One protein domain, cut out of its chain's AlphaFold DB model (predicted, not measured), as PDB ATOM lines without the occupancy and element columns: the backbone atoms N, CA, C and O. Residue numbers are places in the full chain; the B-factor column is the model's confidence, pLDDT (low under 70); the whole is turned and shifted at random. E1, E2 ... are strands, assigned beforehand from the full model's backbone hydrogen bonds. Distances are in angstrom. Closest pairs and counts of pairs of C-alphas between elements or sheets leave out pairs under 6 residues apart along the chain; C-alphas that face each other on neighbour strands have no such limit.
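What this domain is: This is residues 3 to 117 of the 396 residues of the protein "Bacterial alpha-L-rhamnosidase" of Bacteroides ovatus (UniProt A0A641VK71). With little regular structure, this is a sandwich of two antiparallel sheets face to face, E3 E5 E1 E7, strongly twisted, and E4 E2 E6; a long unnamed stretch, residues 79 to 117, follows. The printed part has 115 residues, no named helix and seven strands, E1 to E7 in chain order. The class is all strand, with only 44 residues in named elements. The whole is compact, radius of gyration of the C-alphas 14.4 A, spanning 46 by 35 by 26 A.

How they stand to each other: E1, residues 3 to 10, is antiparallel to E5, residues 45 to 54, with N 4 and O 51 2.8 A apart, and to E7, residues 76 to 78, with N 5 and O 76 2.8 A apart. E2, residues 14 to 21, is antiparallel to E4, residues 39 to 42, N 16 and O 40 at 2.9 A, and to E6, residues 61 to 65, N 19 and O 63 at 2.8 A. E3, residues 23 to 28, is antiparallel to E5, N 25 and O 52 at 3.0 A. The closest C-alphas of E5 and E6, Val 53 and Thr 61, are 7.1 A apart.

Where its parts are: E1 begins at C-alpha 3 (190.541, 178.032, 142.536); E5 is 29.1 A long; E7 ends at C-alpha 78 (192.614, 181.473, 146.033).

The domain as a whole: The C-alphas farthest apart, Ser 88 and Phe 117, are 46.9 A apart. The printed part has no cut, and no printed residue is under 70.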
ATOM      1  N   GLU A   3     189.753 178.225 143.750       98.69
ATOM      2  CA  GLU A   3     190.541 178.032 142.536       98.69
ATOM      3  C   GLU A   3     191.904 177.452 142.900       98.69
ATOM      4  O   GLU A   3     192.587 177.992 143.767       98.69
ATOM      5  N   PHE A   4     192.300 176.397 142.196       98.81
ATOM      6  CA  PHE A   4     193.654 175.861 142.153       98.81
ATOM      7  C   PHE A   4     194.271 176.224 140.807       98.81
ATOM      8  O   PHE A   4     193.625 176.041 139.774       98.81
ATOM      9  N   SER A   5     195.505 176.716 140.787       98.50
ATOM     10  CA  SER A   5     196.166 177.098 139.543       98.50
ATOM     11  C   SER A   5     197.645 176.735 139.497       98.50
ATOM     12  O   SER A   5     198.354 176.711 140.510       98.50
ATOM     13  N   LYS A   6     198.112 176.449 138.279       98.62
ATOM     14  CA  LYS A   6     199.503 176.122 137.984       98.62
ATOM     15  C   LYS A   6     199.920 176.714 136.645       98.62
ATOM     16  O   LYS A   6     199.271 176.491 135.623       98.62
ATOM     17  N   GLN A   7     201.028 177.451 136.657       98.06
ATOM     18  CA  GLN A   7     201.720 177.842 135.433       98.06
ATOM     19  C   GLN A   7     202.587 176.679 134.957       98.06
ATOM     20  O   GLN A   7     203.328 176.084 135.742       98.06
ATOM     21  N   LEU A   8     202.490 176.371 133.672       98.19
ATOM     22  CA  LEU A   8     203.124 175.229 133.031       98.19
ATOM     23  C   LEU A   8     204.073 175.714 131.938       98.19
ATOM     24  O   LEU A   8     203.813 176.716 131.274       98.19
ATOM     25  N   ASN A   9     205.167 174.984 131.740       98.25
ATOM     26  CA  ASN A   9     206.063 175.154 130.601       98.25
ATOM     27  C   ASN A   9     206.575 173.775 130.178       98.25
ATOM     28  O   ASN A   9     207.596 173.306 130.680       98.25
ATOM     29  N   LEU A  10     205.814 173.106 129.315       98.12
ATOM     30  CA  LEU A  10     206.001 171.697 128.981       98.12
ATOM     31  C   LEU A  10     206.893 171.544 127.746       98.12
ATOM     32  O   LEU A  10     206.670 172.202 126.729       98.12
ATOM     33  N   SER A  11     207.901 170.671 127.812       97.94
ATOM     34  CA  SER A  11     208.787 170.383 126.671       97.94
ATOM     35  C   SER A  11     208.115 169.529 125.594       97.94
ATOM     36  O   SER A  11     208.492 169.592 124.427       97.94
ATOM     37  N   GLU A  12     207.135 168.726 125.991       98.06
ATOM     38  CA  GLU A  12     206.344 167.850 125.134       98.06
ATOM     39  C   GLU A  12     204.905 167.789 125.666       98.06
ATOM     40  O   GLU A  12     204.695 168.080 126.846       98.06
ATOM     41  N   PRO A  13     203.908 167.440 124.833       98.50
ATOM     42  CA  PRO A  13     202.552 167.242 125.316       98.50
ATOM     43  C   PRO A  13     202.477 166.072 126.304       98.50
ATOM     44  O   PRO A  13     203.125 165.044 126.099       98.50
ATOM     45  N   GLU A  14     201.638 166.190 127.328       98.50
ATOM     46  CA  GLU A  14     201.358 165.098 128.264       98.50
ATOM     47  C   GLU A  14     199.873 165.032 128.623       98.50
ATOM     48  O   GLU A  14     199.176 166.046 128.629       98.50
ATOM     49  N   GLU A  15     199.378 163.833 128.915       98.56
ATOM     50  CA  GLU A  15     198.035 163.646 129.464       98.56
ATOM     51  C   GLU A  15     198.102 163.652 130.993       98.56
ATOM     52  O   GLU A  15     198.959 162.992 131.588       98.56
ATOM     53  N   ILE A  16     197.189 164.393 131.618       98.69
ATOM     54  CA  ILE A  16     196.995 164.391 133.066       98.69
ATOM     55  C   ILE A  16     195.685 163.700 133.430       98.69
ATOM     56  O   ILE A  16     194.682 163.836 132.730       98.69
ATOM     57  N   PHE A  17     195.693 163.007 134.563       98.75
ATOM     58  CA  PHE A  17     194.512 162.563 135.292       98.75
ATOM     59  C   PHE A  17     194.094 163.632 136.308       98.75
ATOM     60  O   PHE A  17     194.954 164.256 136.934       98.75
ATOM     61  N   ILE A  18     192.786 163.820 136.482       98.75
ATOM     62  CA  ILE A  18     192.170 164.793 137.384       98.75
ATOM     63  C   ILE A  18     191.097 164.082 138.214       98.75
ATOM     64  O   ILE A  18     190.128 163.545 137.683       98.75
ATOM     65  N   ALA A  19     191.226 164.152 139.535       98.56
ATOM     66  CA  ALA A  19     190.157 163.853 140.479       98.56
ATOM     67  C   ALA A  19     189.928 165.049 141.410       98.56
ATOM     68  O   ALA A  19     190.820 165.870 141.621       98.56
ATOM     69  N   ALA A  20     188.725 165.161 141.970       98.44
ATOM     70  CA  ALA A  20     188.385 166.212 142.921       98.44
ATOM     71  C   ALA A  20     187.301 165.745 143.897       98.44
ATOM     72  O   ALA A  20     186.420 164.964 143.527       98.44
ATOM     73  N   GLU A  21     187.315 166.274 145.121       98.50
ATOM     74  CA  GLU A  21     186.165 166.179 146.022       98.50
ATOM     75  C   GLU A  21     185.332 167.456 145.907       98.50
ATOM     76  O   GLU A  21     185.647 168.494 146.497       98.50
ATOM     77  N   GLY A  22     184.265 167.383 145.111       97.88
ATOM     78  CA  GLY A  22     183.371 168.502 144.828       97.88
ATOM     79  C   GLY A  22     183.003 168.604 143.352       97.88
ATOM     80  O   GLY A  22     183.514 167.871 142.508       97.88
ATOM     81  N   LYS A  23     182.115 169.545 143.028       98.56
ATOM     82  CA  LYS A  23     181.842 169.917 141.634       98.56
ATOM     83  C   LYS A  23     182.959 170.825 141.152       98.56
ATOM     84  O   LYS A  23     183.279 171.792 141.843       98.56
ATOM     85  N   TYR A  24     183.511 170.561 139.975       98.69
ATOM     86  CA  TYR A  24     184.620 171.351 139.458       98.69
ATOM     87  C   TYR A  24     184.447 171.746 137.994       98.69
ATOM     88  O   TYR A  24     183.577 171.246 137.287       98.69
ATOM     89  N   ASN A  25     185.266 172.692 137.556       98.44
ATOM     90  CA  ASN A  25     185.507 172.969 136.149       98.44
ATOM     91  C   ASN A  25     187.012 173.091 135.910       98.44
ATOM     92  O   ASN A  25     187.780 173.309 136.849       98.44
ATOM     93  N   VAL A  26     187.417 172.942 134.651       98.62
ATOM     94  CA  VAL A  26     188.813 173.059 134.227       98.62
ATOM     95  C   VAL A  26     188.913 174.147 133.170       98.62
ATOM     96  O   VAL A  26     188.096 174.212 132.246       98.62
ATOM     97  N   LYS A  27     189.917 175.008 133.302       98.19
ATOM     98  CA  LYS A  27     190.247 176.069 132.357       98.19
ATOM     99  C   LYS A  27     191.714 175.926 131.958       98.19
ATOM    100  O   LYS A  27     192.570 175.795 132.827       98.19
ATOM    101  N   LEU A  28     191.987 175.969 130.658       98.19
ATOM    102  CA  LEU A  28     193.340 176.022 130.103       98.19
ATOM    103  C   LEU A  28     193.449 177.285 129.256       98.19
ATOM    104  O   LEU A  28     192.638 177.481 128.351       98.19
ATOM    105  N   ASP A  29     194.407 178.148 129.578       96.56
ATOM    106  CA  ASP A  29     194.671 179.407 128.865       96.56
ATOM    107  C   ASP A  29     193.422 180.287 128.695       96.56
ATOM    108  O   ASP A  29     193.128 180.805 127.620       96.56
ATOM    109  N   GLY A  30     192.626 180.409 129.759       92.88
ATOM    110  CA  GLY A  30     191.382 181.184 129.732       92.88
ATOM    111  C   GLY A  30     190.177 180.437 129.142       92.88
ATOM    112  O   GLY A  30     189.039 180.870 129.320       92.88
ATOM    113  N   LYS A  31     190.377 179.281 128.496       95.12
ATOM    114  CA  LYS A  31     189.307 178.509 127.854       95.12
ATOM    115  C   LYS A  31     188.764 177.409 128.763       95.12
ATOM    116  O   LYS A  31     189.479 176.474 129.129       95.12
ATOM    117  N   LEU A  32     187.473 177.497 129.078       96.94
ATOM    118  CA  LEU A  32     186.754 176.450 129.805       96.94
ATOM    119  C   LEU A  32     186.674 175.161 128.982       96.94
ATOM    120  O   LEU A  32     186.356 175.183 127.791       96.94
ATOM    121  N   GLN A  33     186.940 174.047 129.650       97.81
ATOM    122  CA  GLN A  33     186.750 172.705 129.116       97.81
ATOM    123  C   GLN A  33     185.318 172.227 129.377       97.81
ATOM    124  O   GLN A  33     184.618 172.738 130.253       97.81
ATOM    125  N   PHE A  34     184.860 171.257 128.588       97.12
ATOM    126  CA  PHE A  34     183.508 170.723 128.718       97.12
ATOM    127  C   PHE A  34     183.377 169.826 129.958       97.12
ATOM    128  O   PHE A  34     184.132 168.870 130.118       97.12
ATOM    129  N   GLY A  35     182.369 170.092 130.794       97.69
ATOM    130  CA  GLY A  35     182.008 169.241 131.930       97.69
ATOM    131  C   GLY A  35     183.076 169.170 133.030       97.69
ATOM    132  O   GLY A  35     183.682 170.176 133.391       97.69
ATOM    133  N   MET A  36     183.255 167.968 133.578       98.25
ATOM    134  CA  MET A  36     184.217 167.617 134.631       98.25
ATOM    135  C   MET A  36     185.153 166.531 134.082       98.25
ATOM    136  O   MET A  36     184.895 165.349 134.311       98.25
ATOM    137  N   PRO A  37     186.149 166.893 133.254       98.06
ATOM    138  CA  PRO A  37     186.999 165.907 132.597       98.06
ATOM    139  C   PRO A  37     187.933 165.224 133.605       98.06
ATOM    140  O   PRO A  37     188.675 165.900 134.313       98.06
ATOM    141  N   GLU A  38     187.927 163.889 133.622       98.12
ATOM    142  CA  GLU A  38     188.843 163.074 134.441       98.12
ATOM    143  C   GLU A  38     190.243 162.961 133.827       98.12
ATOM    144  O   GLU A  38     191.206 162.648 134.523       98.12
ATOM    145  N   THR A  39     190.372 163.220 132.525       98.19
ATOM    146  CA  THR A  39     191.664 163.320 131.845       98.19
ATOM    147  C   THR A  39     191.706 164.525 130.925       98.19
ATOM    148  O   THR A  39     190.680 164.991 130.418       98.19
ATOM    149  N   MET A  40     192.907 165.058 130.711       97.44
ATOM    150  CA  MET A  40     193.116 166.193 129.823       97.44
ATOM    151  C   MET A  40     194.501 166.143 129.182       97.44
ATOM    152  O   MET A  40     195.506 165.997 129.873       97.44
ATOM    153  N   LEU A  41     194.558 166.328 127.861       98.25
ATOM    154  CA  LEU A  41     195.813 166.526 127.141       98.25
ATOM    155  C   LEU A  41     196.288 167.974 127.313       98.25
ATOM    156  O   LEU A  41     195.593 168.914 126.924       98.25
ATOM    157  N   LEU A  42     197.494 168.140 127.844       98.44
ATOM    158  CA  LEU A  42     198.200 169.410 127.928       98.44
ATOM    159  C   LEU A  42     199.175 169.518 126.746       98.44
ATOM    160  O   LEU A  42     200.027 168.641 126.589       98.44
ATOM    161  N   PRO A  43     199.071 170.549 125.887       98.38
ATOM    162  CA  PRO A  43     200.028 170.759 124.803       98.38
ATOM    163  C   PRO A  43     201.430 171.129 125.312       98.38
ATOM    164  O   PRO A  43     201.612 171.537 126.457       98.38
ATOM    165  N   ALA A  44     202.434 171.015 124.438       98.38
ATOM    166  CA  ALA A  44     203.760 171.562 124.709       98.38
ATOM    167  C   ALA A  44     203.734 173.099 124.695       98.38
ATOM    168  O   ALA A  44     203.033 173.707 123.884       98.38
ATOM    169  N   GLY A  45     204.588 173.716 125.508       98.38
ATOM    170  CA  GLY A  45     204.713 175.164 125.619       98.38
ATOM    171  C   GLY A  45     204.214 175.710 126.953       98.38
ATOM    172  O   GLY A  45     204.095 174.988 127.944       98.38
ATOM    173  N   LYS A  46     203.990 177.027 126.983       98.56
ATOM    174  CA  LYS A  46     203.560 177.747 128.184       98.56
ATOM    175  C   LYS A  46     202.046 177.753 128.286       98.56
ATOM    176  O   LYS A  46     201.395 178.239 127.365       98.56
ATOM    177  N   HIS A  47     201.533 177.298 129.422       98.38
ATOM    178  CA  HIS A  47     200.100 177.225 129.674       98.38
ATOM    179  C   HIS A  47     199.748 177.645 131.100       98.38
ATOM    180  O   HIS A  47     200.565 177.525 132.013       98.38
ATOM    181  N   ASN A  48     198.512 178.088 131.295       97.62
ATOM    182  CA  ASN A  48     197.921 178.307 132.611       97.62
ATOM    183  C   ASN A  48     196.769 177.328 132.809       97.62
ATOM    184  O   ASN A  48     195.761 177.399 132.102       97.62
ATOM    185  N   LEU A  49     196.931 176.421 133.770       98.62
ATOM    186  CA  LEU A  49     195.900 175.476 134.176       98.62
ATOM    187  C   LEU A  49     195.203 176.008 135.430       98.62
ATOM    188  O   LEU A  49     195.864 176.262 136.437       98.62
ATOM    189  N   ASN A  50     193.878 176.140 135.381       98.62
ATOM    190  CA  ASN A  50     193.049 176.526 136.520       98.62
ATOM    191  C   ASN A  50     191.936 175.493 136.720       98.62
ATOM    192  O   ASN A  50     191.240 175.122 135.775       98.62
ATOM    193  N   ILE A  51     191.733 175.066 137.962       98.69
ATOM    194  CA  ILE A  51     190.675 174.140 138.360       98.69
ATOM    195  C   ILE A  51     189.901 174.792 139.503       98.69
ATOM    196  O   ILE A  51     190.442 174.976 140.593       98.69
ATOM    197  N   LYS A  52     188.639 175.168 139.273       98.69
ATOM    198  CA  LYS A  52     187.778 175.710 140.337       98.69
ATOM    199  C   LYS A  52     186.906 174.611 140.901       98.69
ATOM    200  O   LYS A  52     186.181 173.966 140.150       98.69
ATOM    201  N   VAL A  53     186.931 174.453 142.219       98.81
ATOM    202  CA  VAL A  53     186.176 173.426 142.936       98.81
ATOM    203  C   VAL A  53     185.200 174.072 143.909       98.81
ATOM    204  O   VAL A  53     185.534 174.960 144.703       98.81
ATOM    205  N   TRP A  54     183.961 173.606 143.860       98.69
ATOM    206  CA  TRP A  54     182.946 173.883 144.855       98.69
ATOM    207  C   TRP A  54     182.593 172.607 145.607       98.69
ATOM    208  O   TRP A  54     182.124 171.627 145.026       98.69
ATOM    209  N   ASN A  55     182.768 172.658 146.921       98.56
ATOM    210  CA  ASN A  55     182.306 171.632 147.829       98.56
ATOM    211  C   ASN A  55     181.863 172.296 149.133       98.56
ATOM    212  O   ASN A  55     182.596 173.105 149.699       98.56
ATOM    213  N   GLN A  56     180.626 172.019 149.538       97.94
ATOM    214  CA  GLN A  56     180.041 172.537 150.774       97.94
ATOM    215  C   GLN A  56     180.107 171.509 151.910       97.94
ATOM    216  O   GLN A  56     180.109 171.904 153.073       97.94
ATOM    217  N   ALA A  57     180.122 170.215 151.580       97.88
ATOM    218  CA  ALA A  57     180.074 169.135 152.560       97.88
ATOM    219  C   ALA A  57     181.457 168.857 153.159       97.88
ATOM    220  O   ALA A  57     181.582 168.653 154.361       97.88
ATOM    221  N   THR A  58     182.491 168.878 152.319       98.31
ATOM    222  CA  THR A  58     183.885 168.636 152.707       98.31
ATOM    223  C   THR A  58     184.797 169.688 152.063       98.31
ATOM    224  O   THR A  58     184.345 170.423 151.173       98.31
ATOM    225  N   PRO A  59     186.059 169.841 152.509       98.38
ATOM    226  CA  PRO A  59     186.985 170.792 151.903       98.38
ATOM    227  C   PRO A  59     187.139 170.563 150.387       98.38
ATOM    228  O   PRO A  59     187.355 169.427 149.966       98.38
ATOM    229  N   PRO A  60     187.051 171.610 149.543       98.62
ATOM    230  CA  PRO A  60     187.378 171.486 148.126       98.62
ATOM    231  C   PRO A  60     188.838 171.043 147.957       98.62
ATOM    232  O   PRO A  60     189.736 171.718 148.457       98.62
ATOM    233  N   THR A  61     189.073 169.937 147.255       98.75
ATOM    234  CA  THR A  61     190.413 169.370 147.023       98.75
ATOM    235  C   THR A  61     190.510 168.763 145.625       98.75
ATOM    236  O   THR A  61     189.487 168.376 145.047       98.75
ATOM    237  N   ILE A  62     191.728 168.702 145.082       98.81
ATOM    238  CA  ILE A  62     192.050 168.120 143.776       98.81
ATOM    239  C   ILE A  62     193.212 167.130 143.888       98.81
ATOM    240  O   ILE A  62     194.081 167.273 144.743       98.81
ATOM    241  N   TYR A  63     193.243 166.176 142.966       98.81
ATOM    242  CA  TYR A  63     194.371 165.298 142.690       98.81
ATOM    243  C   TYR A  63     194.662 165.350 141.191       98.81
ATOM    244  O   TYR A  63     193.820 164.967 140.379       98.81
ATOM    245  N   VAL A  64     195.843 165.843 140.825       98.81
ATOM    246  CA  VAL A  64     196.314 165.920 139.438       98.81
ATOM    247  C   VAL A  64     197.549 165.050 139.302       98.81
ATOM    248  O   VAL A  64     198.474 165.171 140.104       98.81
ATOM    249  N   LYS A  65     197.579 164.187 138.287       98.75
ATOM    250  CA  LYS A  65     198.718 163.301 138.038       98.75
ATOM    251  C   LYS A  65     199.053 163.214 136.560       98.75
ATOM    252  O   LYS A  65     198.204 162.840 135.759       98.75
ATOM    253  N   GLY A  66     200.304 163.485 136.235       98.25
ATOM    254  CA  GLY A  66     200.865 163.422 134.893       98.25
ATOM    255  C   GLY A  66     202.294 162.901 134.926       98.25
ATOM    256  O   GLY A  66     202.800 162.464 135.962       98.25
ATOM    257  N   LYS A  67     202.972 162.971 133.785       98.12
ATOM    258  CA  LYS A  67     204.404 162.683 133.699       98.12
ATOM    259  C   LYS A  67     205.217 163.745 134.440       98.12
ATOM    260  O   LYS A  67     206.152 163.393 135.155       98.12
ATOM    261  N   THR A  68     204.875 165.024 134.272       98.19
ATOM    262  CA  THR A  68     205.567 166.146 134.930       98.19
ATOM    263  C   THR A  68     204.629 167.080 135.687       98.19
ATOM    264  O   THR A  68     205.062 167.744 136.629       98.19
ATOM    265  N   VAL A  69     203.335 167.090 135.352       98.50
ATOM    266  CA  VAL A  69     202.330 167.915 136.035       98.50
ATOM    267  C   VAL A  69     201.618 167.105 137.114       98.50
ATOM    268  O   VAL A  69     200.778 166.262 136.814       98.50
ATOM    269  N   ASN A  70     201.929 167.381 138.380       98.62
ATOM    270  CA  ASN A  70     201.319 166.721 139.536       98.62
ATOM    271  C   ASN A  70     200.804 167.767 140.532       98.62
ATOM    272  O   ASN A  70     201.379 168.852 140.630       98.62
ATOM    273  N   SER A  71     199.712 167.474 141.241       98.62
ATOM    274  CA  SER A  71     199.226 168.313 142.342       98.62
ATOM    275  C   SER A  71     200.139 168.173 143.555       98.62
ATOM    276  O   SER A  71     200.319 167.068 144.060       98.62
ATOM    277  N   ASP A  72     200.676 169.290 144.028       98.56
ATOM    278  CA  ASP A  72     201.554 169.394 145.193       98.56
ATOM    279  C   ASP A  72     201.460 170.811 145.794       98.56
ATOM    280  O   ASP A  72     200.695 171.657 145.315       98.56
ATOM    281  N   SER A  73     202.249 171.099 146.829       97.94
ATOM    282  CA  SER A  73     202.252 172.408 147.496       97.94
ATOM    283  C   SER A  73     202.775 173.563 146.637       97.94
ATOM    284  O   SER A  73     202.614 174.722 147.001       97.94
ATOM    285  N   SER A  74     203.356 173.293 145.465       98.25
ATOM    286  CA  SER A  74     203.788 174.333 144.526       98.25
ATOM    287  C   SER A  74     202.648 174.871 143.649       98.25
ATOM    288  O   SER A  74     202.878 175.714 142.773       98.25
ATOM    289  N   TRP A  75     201.425 174.367 143.825       98.81
ATOM    290  CA  TRP A  75     200.210 174.947 143.255       98.81
ATOM    291  C   TRP A  75     199.774 176.179 144.034       98.81
ATOM    292  O   TRP A  75     199.997 176.290 145.236       98.81
ATOM    293  N   ARG A  76     199.116 177.107 143.341       98.75
ATOM    294  CA  ARG A  76     198.567 178.321 143.944       98.75
ATOM    295  C   ARG A  76     197.076 178.146 144.168       98.75
ATOM    296  O   ARG A  76     196.394 177.550 143.337       98.75
ATOM    297  N   VAL A  77     196.566 178.688 145.269       98.81
ATOM    298  CA  VAL A  77     195.138 178.655 145.593       98.81
ATOM    299  C   VAL A  77     194.602 180.024 145.966       98.81
ATOM    300  O   VAL A  77     195.285 180.823 146.607       98.81
ATOM    301  N   THR A  78     193.357 180.293 145.585       98.69
ATOM    302  CA  THR A  78     192.614 181.473 146.033       98.69
ATOM    303  C   THR A  78     191.134 181.149 146.187       98.69
ATOM    304  O   THR A  78     190.593 180.277 145.507       98.69
ATOM    305  N   TYR A  79     190.458 181.843 147.098       97.81
ATOM    306  CA  TYR A  79     189.000 181.790 147.213       97.81
ATOM    307  C   TYR A  79     188.312 182.934 146.450       97.81
ATOM    308  O   TYR A  79     187.083 182.978 146.416       97.81
ATOM    309  N   GLU A  80     189.077 183.857 145.856       97.44
ATOM    310  CA  GLU A  80     188.554 185.036 145.165       97.44
ATOM    311  C   GLU A  80     189.524 185.493 144.061       97.44
ATOM    312  O   GLU A  80     190.380 186.349 144.273       97.44
ATOM    313  N   ASP A  81     189.393 184.923 142.861       93.44
ATOM    314  CA  ASP A  81     190.278 185.209 141.721       93.44
ATOM    315  C   ASP A  81     190.009 186.555 141.029       93.44
ATOM    316  O   ASP A  81     190.886 187.075 140.339       93.44
ATOM    317  N   LYS A  82     188.816 187.128 141.247       93.75
ATOM    318  CA  LYS A  82     188.364 188.434 140.726       93.75
ATOM    319  C   LYS A  82     188.367 188.563 139.200       93.75
ATOM    320  O   LYS A  82     188.304 189.681 138.696       93.75
ATOM    321  N   GLU A  83     188.395 187.453 138.462       91.94
ATOM    322  CA  GLU A  83     188.328 187.486 137.003       91.94
ATOM    323  C   GLU A  83     186.902 187.801 136.519       91.94
ATOM    324  O   GLU A  83     185.934 187.135 136.890       91.94
ATOM    325  N   TRP A  84     186.775 188.800 135.648       91.25
ATOM    326  CA  TRP A  84     185.550 189.123 134.918       91.25
ATOM    327  C   TRP A  84     185.871 189.468 133.459       91.25
ATOM    328  O   TRP A  84     187.015 189.760 133.112       91.25
ATOM    329  N   ILE A  85     184.861 189.395 132.590       89.06
ATOM    330  CA  ILE A  85     184.989 189.680 131.155       89.06
ATOM    331  C   ILE A  85     184.146 190.914 130.841       89.06
ATOM    332  O   ILE A  85     182.966 190.958 131.197       89.06
ATOM    333  N   ASP A  86     184.756 191.916 130.210       87.88
ATOM    334  CA  ASP A  86     184.059 193.130 129.785       87.88
ATOM    335  C   ASP A  86     183.220 192.915 128.510       87.88
ATOM    336  O   ASP A  86     183.256 191.857 127.879       87.88
ATOM    337  N   GLU A  87     182.455 193.930 128.101       89.62
ATOM    338  CA  GLU A  87     181.594 193.848 126.908       89.62
ATOM    339  C   GLU A  87     182.364 193.629 125.593       89.62
ATOM    340  O   GLU A  87     181.782 193.181 124.606       89.62
ATOM    341  N   SER A  88     183.673 193.907 125.577       89.75
ATOM    342  CA  SER A  88     184.545 193.663 124.425       89.75
ATOM    343  C   SER A  88     185.074 192.227 124.369       89.75
ATOM    344  O   SER A  88     185.699 191.837 123.381       89.75
ATOM    345  N   GLY A  89     184.823 191.427 125.410       87.81
ATOM    346  CA  GLY A  89     185.371 190.083 125.563       87.81
ATOM    347  C   GLY A  89     186.766 190.058 126.189       87.81
ATOM    348  O   GLY A  89     187.414 189.010 126.183       87.81
ATOM    349  N   LYS A  90     187.254 191.183 126.728       89.19
ATOM    350  CA  LYS A  90     188.566 191.268 127.371       89.19
ATOM    351  C   LYS A  90     188.461 190.857 128.841       89.19
ATOM    352  O   LYS A  90     187.593 191.330 129.572       89.19
ATOM    353  N   ALA A  91     189.374 189.987 129.269       90.69
ATOM    354  CA  ALA A  91     189.508 189.607 130.669       90.69
ATOM    355  C   ALA A  91     190.091 190.758 131.505       90.69
ATOM    356  O   ALA A  91     190.973 191.498 131.053       90.69
ATOM    357  N   SER A  92     189.599 190.890 132.731       90.88
ATOM    358  CA  SER A  92     190.100 191.826 133.732       90.88
ATOM    359  C   SER A  92     191.551 191.543 134.123       90.88
ATOM    360  O   SER A  92     192.014 190.406 134.053       90.88
ATOM    361  N   ASP A  93     192.251 192.561 134.623       90.06
ATOM    362  CA  ASP A  93     193.547 192.359 135.271       90.06
ATOM    363  C   ASP A  93     193.365 191.713 136.655       90.06
ATOM    364  O   ASP A  93     192.665 192.252 137.513       90.06
ATOM    365  N   THR A  94     194.002 190.562 136.866       92.44
ATOM    366  CA  THR A  94     194.002 189.809 138.131       92.44
ATOM    367  C   THR A  94     195.360 189.852 138.837       92.44
ATOM    368  O   THR A  94     195.593 189.104 139.785       92.44
ATOM    369  N   SER A  95     196.264 190.752 138.431       91.00
ATOM    370  CA  SER A  95     197.598 190.908 139.034       91.00
ATOM    371  C   SER A  95     197.576 191.228 140.537       91.00
ATOM    372  O   SER A  95     198.537 190.931 141.245       91.00
ATOM    373  N   ALA A  96     196.471 191.790 141.037       94.44
ATOM    374  CA  ALA A  96     196.251 192.101 142.449       94.44
ATOM    375  C   ALA A  96     195.633 190.943 143.260       94.44
ATOM    376  O   ALA A  96     195.406 191.091 144.465       94.44
ATOM    377  N   THR A  97     195.321 189.808 142.628       96.62
ATOM    378  CA  THR A  97     194.743 188.649 143.313       96.62
ATOM    379  C   THR A  97     195.762 188.035 144.263       96.62
ATOM    380  O   THR A  97     196.896 187.722 143.896       96.62
ATOM    381  N   ILE A  98     195.338 187.837 145.510       97.19
ATOM    382  CA  ILE A  98     196.150 187.166 146.517       97.19
ATOM    383  C   ILE A  98     195.975 185.662 146.358       97.19
ATOM    384  O   ILE A  98     194.859 185.143 146.293       97.19
ATOM    385  N   TYR A  99     197.108 184.974 146.330       98.06
ATOM    386  CA  TYR A  99     197.177 183.526 146.281       98.06
ATOM    387  C   TYR A  99     198.023 183.017 147.445       98.06
ATOM    388  O   TYR A  99     199.015 183.644 147.833       98.06
ATOM    389  N   MET A 100     197.642 181.851 147.948       98.38
ATOM    390  CA  MET A 100     198.421 181.048 148.883       98.38
ATOM    391  C   MET A 100     199.019 179.852 148.150       98.38
ATOM    392  O   MET A 100     198.618 179.548 147.024       98.38
ATOM    393  N   ASP A 101     199.973 179.185 148.785       98.62
ATOM    394  CA  ASP A 101     200.471 177.913 148.271       98.62
ATOM    395  C   ASP A 101     199.515 176.808 148.741       98.62
ATOM    396  O   ASP A 101     198.855 176.939 149.776       98.62
ATOM    397  N   ALA A 102     199.345 175.757 147.941       98.69
ATOM    398  CA  ALA A 102     198.383 174.706 148.241       98.69
ATOM    399  C   ALA A 102     198.809 173.915 149.489       98.69
ATOM    400  O   ALA A 102     199.954 173.484 149.613       98.69
ATOM    401  N   GLY A 103     197.868 173.686 150.407       98.12
ATOM    402  CA  GLY A 103     198.076 172.755 151.514       98.12
ATOM    403  C   GLY A 103     197.992 171.309 151.029       98.12
ATOM    404  O   GLY A 103     197.161 170.986 150.180       98.12
ATOM    405  N   CYS A 104     198.821 170.433 151.587       98.19
ATOM    406  CA  CYS A 104     198.795 169.003 151.307       98.19
ATOM    407  C   CYS A 104     199.172 168.197 152.555       98.19
ATOM    408  O   CYS A 104     199.661 168.747 153.540       98.19
ATOM    409  N   TRP A 105     198.943 166.889 152.486       98.06
ATOM    410  CA  TRP A 105     199.501 165.906 153.413       98.06
ATOM    411  C   TRP A 105     199.933 164.674 152.599       98.06
ATOM    412  O   TRP A 105     200.439 164.847 151.496       98.06
ATOM    413  N   ASN A 106     199.727 163.458 153.101       97.50
ATOM    414  CA  ASN A 106     200.230 162.193 152.554       97.50
ATOM    415  C   ASN A 106     199.179 161.389 151.753       97.50
ATOM    416  O   ASN A 106     199.181 160.157 151.753       97.50
ATOM    417  N   PHE A 107     198.257 162.079 151.074       98.25
ATOM    418  CA  PHE A 107     197.226 161.467 150.224       98.25
ATOM    419  C   PHE A 107     197.713 161.346 148.771       98.25
ATOM    420  O   PHE A 107     197.228 162.027 147.867       98.25
ATOM    421  N   ASP A 108     198.703 160.483 148.552       97.81
ATOM    422  CA  ASP A 108     199.447 160.403 147.286       97.81
ATOM    423  C   ASP A 108     198.757 159.548 146.205       97.81
ATOM    424  O   ASP A 108     199.170 159.523 145.037       97.81
ATOM    425  N   GLY A 109     197.693 158.830 146.565       96.75
ATOM    426  CA  GLY A 109     196.890 157.997 145.679       96.75
ATOM    427  C   GLY A 109     195.532 158.613 145.341       96.75
ATOM    428  O   GLY A 109     194.813 159.076 146.216       96.75
ATOM    429  N   ALA A 110     195.105 158.492 144.080       94.88
ATOM    430  CA  ALA A 110     193.807 158.993 143.606       94.88
ATOM    431  C   ALA A 110     192.584 158.443 144.373       94.88
ATOM    432  O   ALA A 110     191.532 159.078 144.408       94.88
ATOM    433  N   ALA A 111     192.706 157.252 144.969       96.56
ATOM    434  CA  ALA A 111     191.655 156.638 145.780       96.56
ATOM    435  C   ALA A 111     191.665 157.103 147.249       96.56
ATOM    436  O   ALA A 111     190.677 156.899 147.949       96.56
ATOM    437  N   GLN A 112     192.751 157.727 147.720       97.94
ATOM    438  CA  GLN A 112     192.877 158.233 149.086       97.94
ATOM    439  C   GLN A 112     192.191 159.595 149.191       97.94
ATOM    440  O   GLN A 112     192.827 160.645 149.140       97.94
ATOM    441  N   ARG A 113     190.863 159.586 149.295       98.25
ATOM    442  CA  ARG A 113     190.083 160.817 149.436       98.25
ATOM    443  C   ARG A 113     190.349 161.452 150.805       98.25
ATOM    444  O   ARG A 113     190.074 160.790 151.806       98.25
ATOM    445  N   PRO A 114     190.814 162.714 150.881       98.56
ATOM    446  CA  PRO A 114     191.079 163.372 152.161       98.56
ATOM    447  C   PRO A 114     189.888 163.359 153.128       98.56
ATOM    448  O   PRO A 114     190.084 163.203 154.331       98.56
ATOM    449  N   SER A 115     188.651 163.461 152.627       98.38
ATOM    450  CA  SER A 115     187.449 163.396 153.475       98.38
ATOM    451  C   SER A 115     187.185 162.037 154.132       98.38
ATOM    452  O   SER A 115     186.377 161.957 155.054       98.38
ATOM    453  N   GLN A 116     187.843 160.976 153.659       98.25
ATOM    454  CA  GLN A 116     187.702 159.609 154.162       98.25
ATOM    455  C   GLN A 116     188.844 159.212 155.103       98.25
ATOM    456  O   GLN A 116     188.944 158.041 155.464       98.25
ATOM    457  N   PHE A 117     189.717 160.153 155.474       98.06
ATOM    458  CA  PHE A 117     190.780 159.892 156.435       98.06
ATOM    459  C   PHE A 117     190.214 159.344 157.750       98.06
ATOM    460  O   PHE A 117     189.287 159.908 158.332       98.06
TER     461      PHE A 117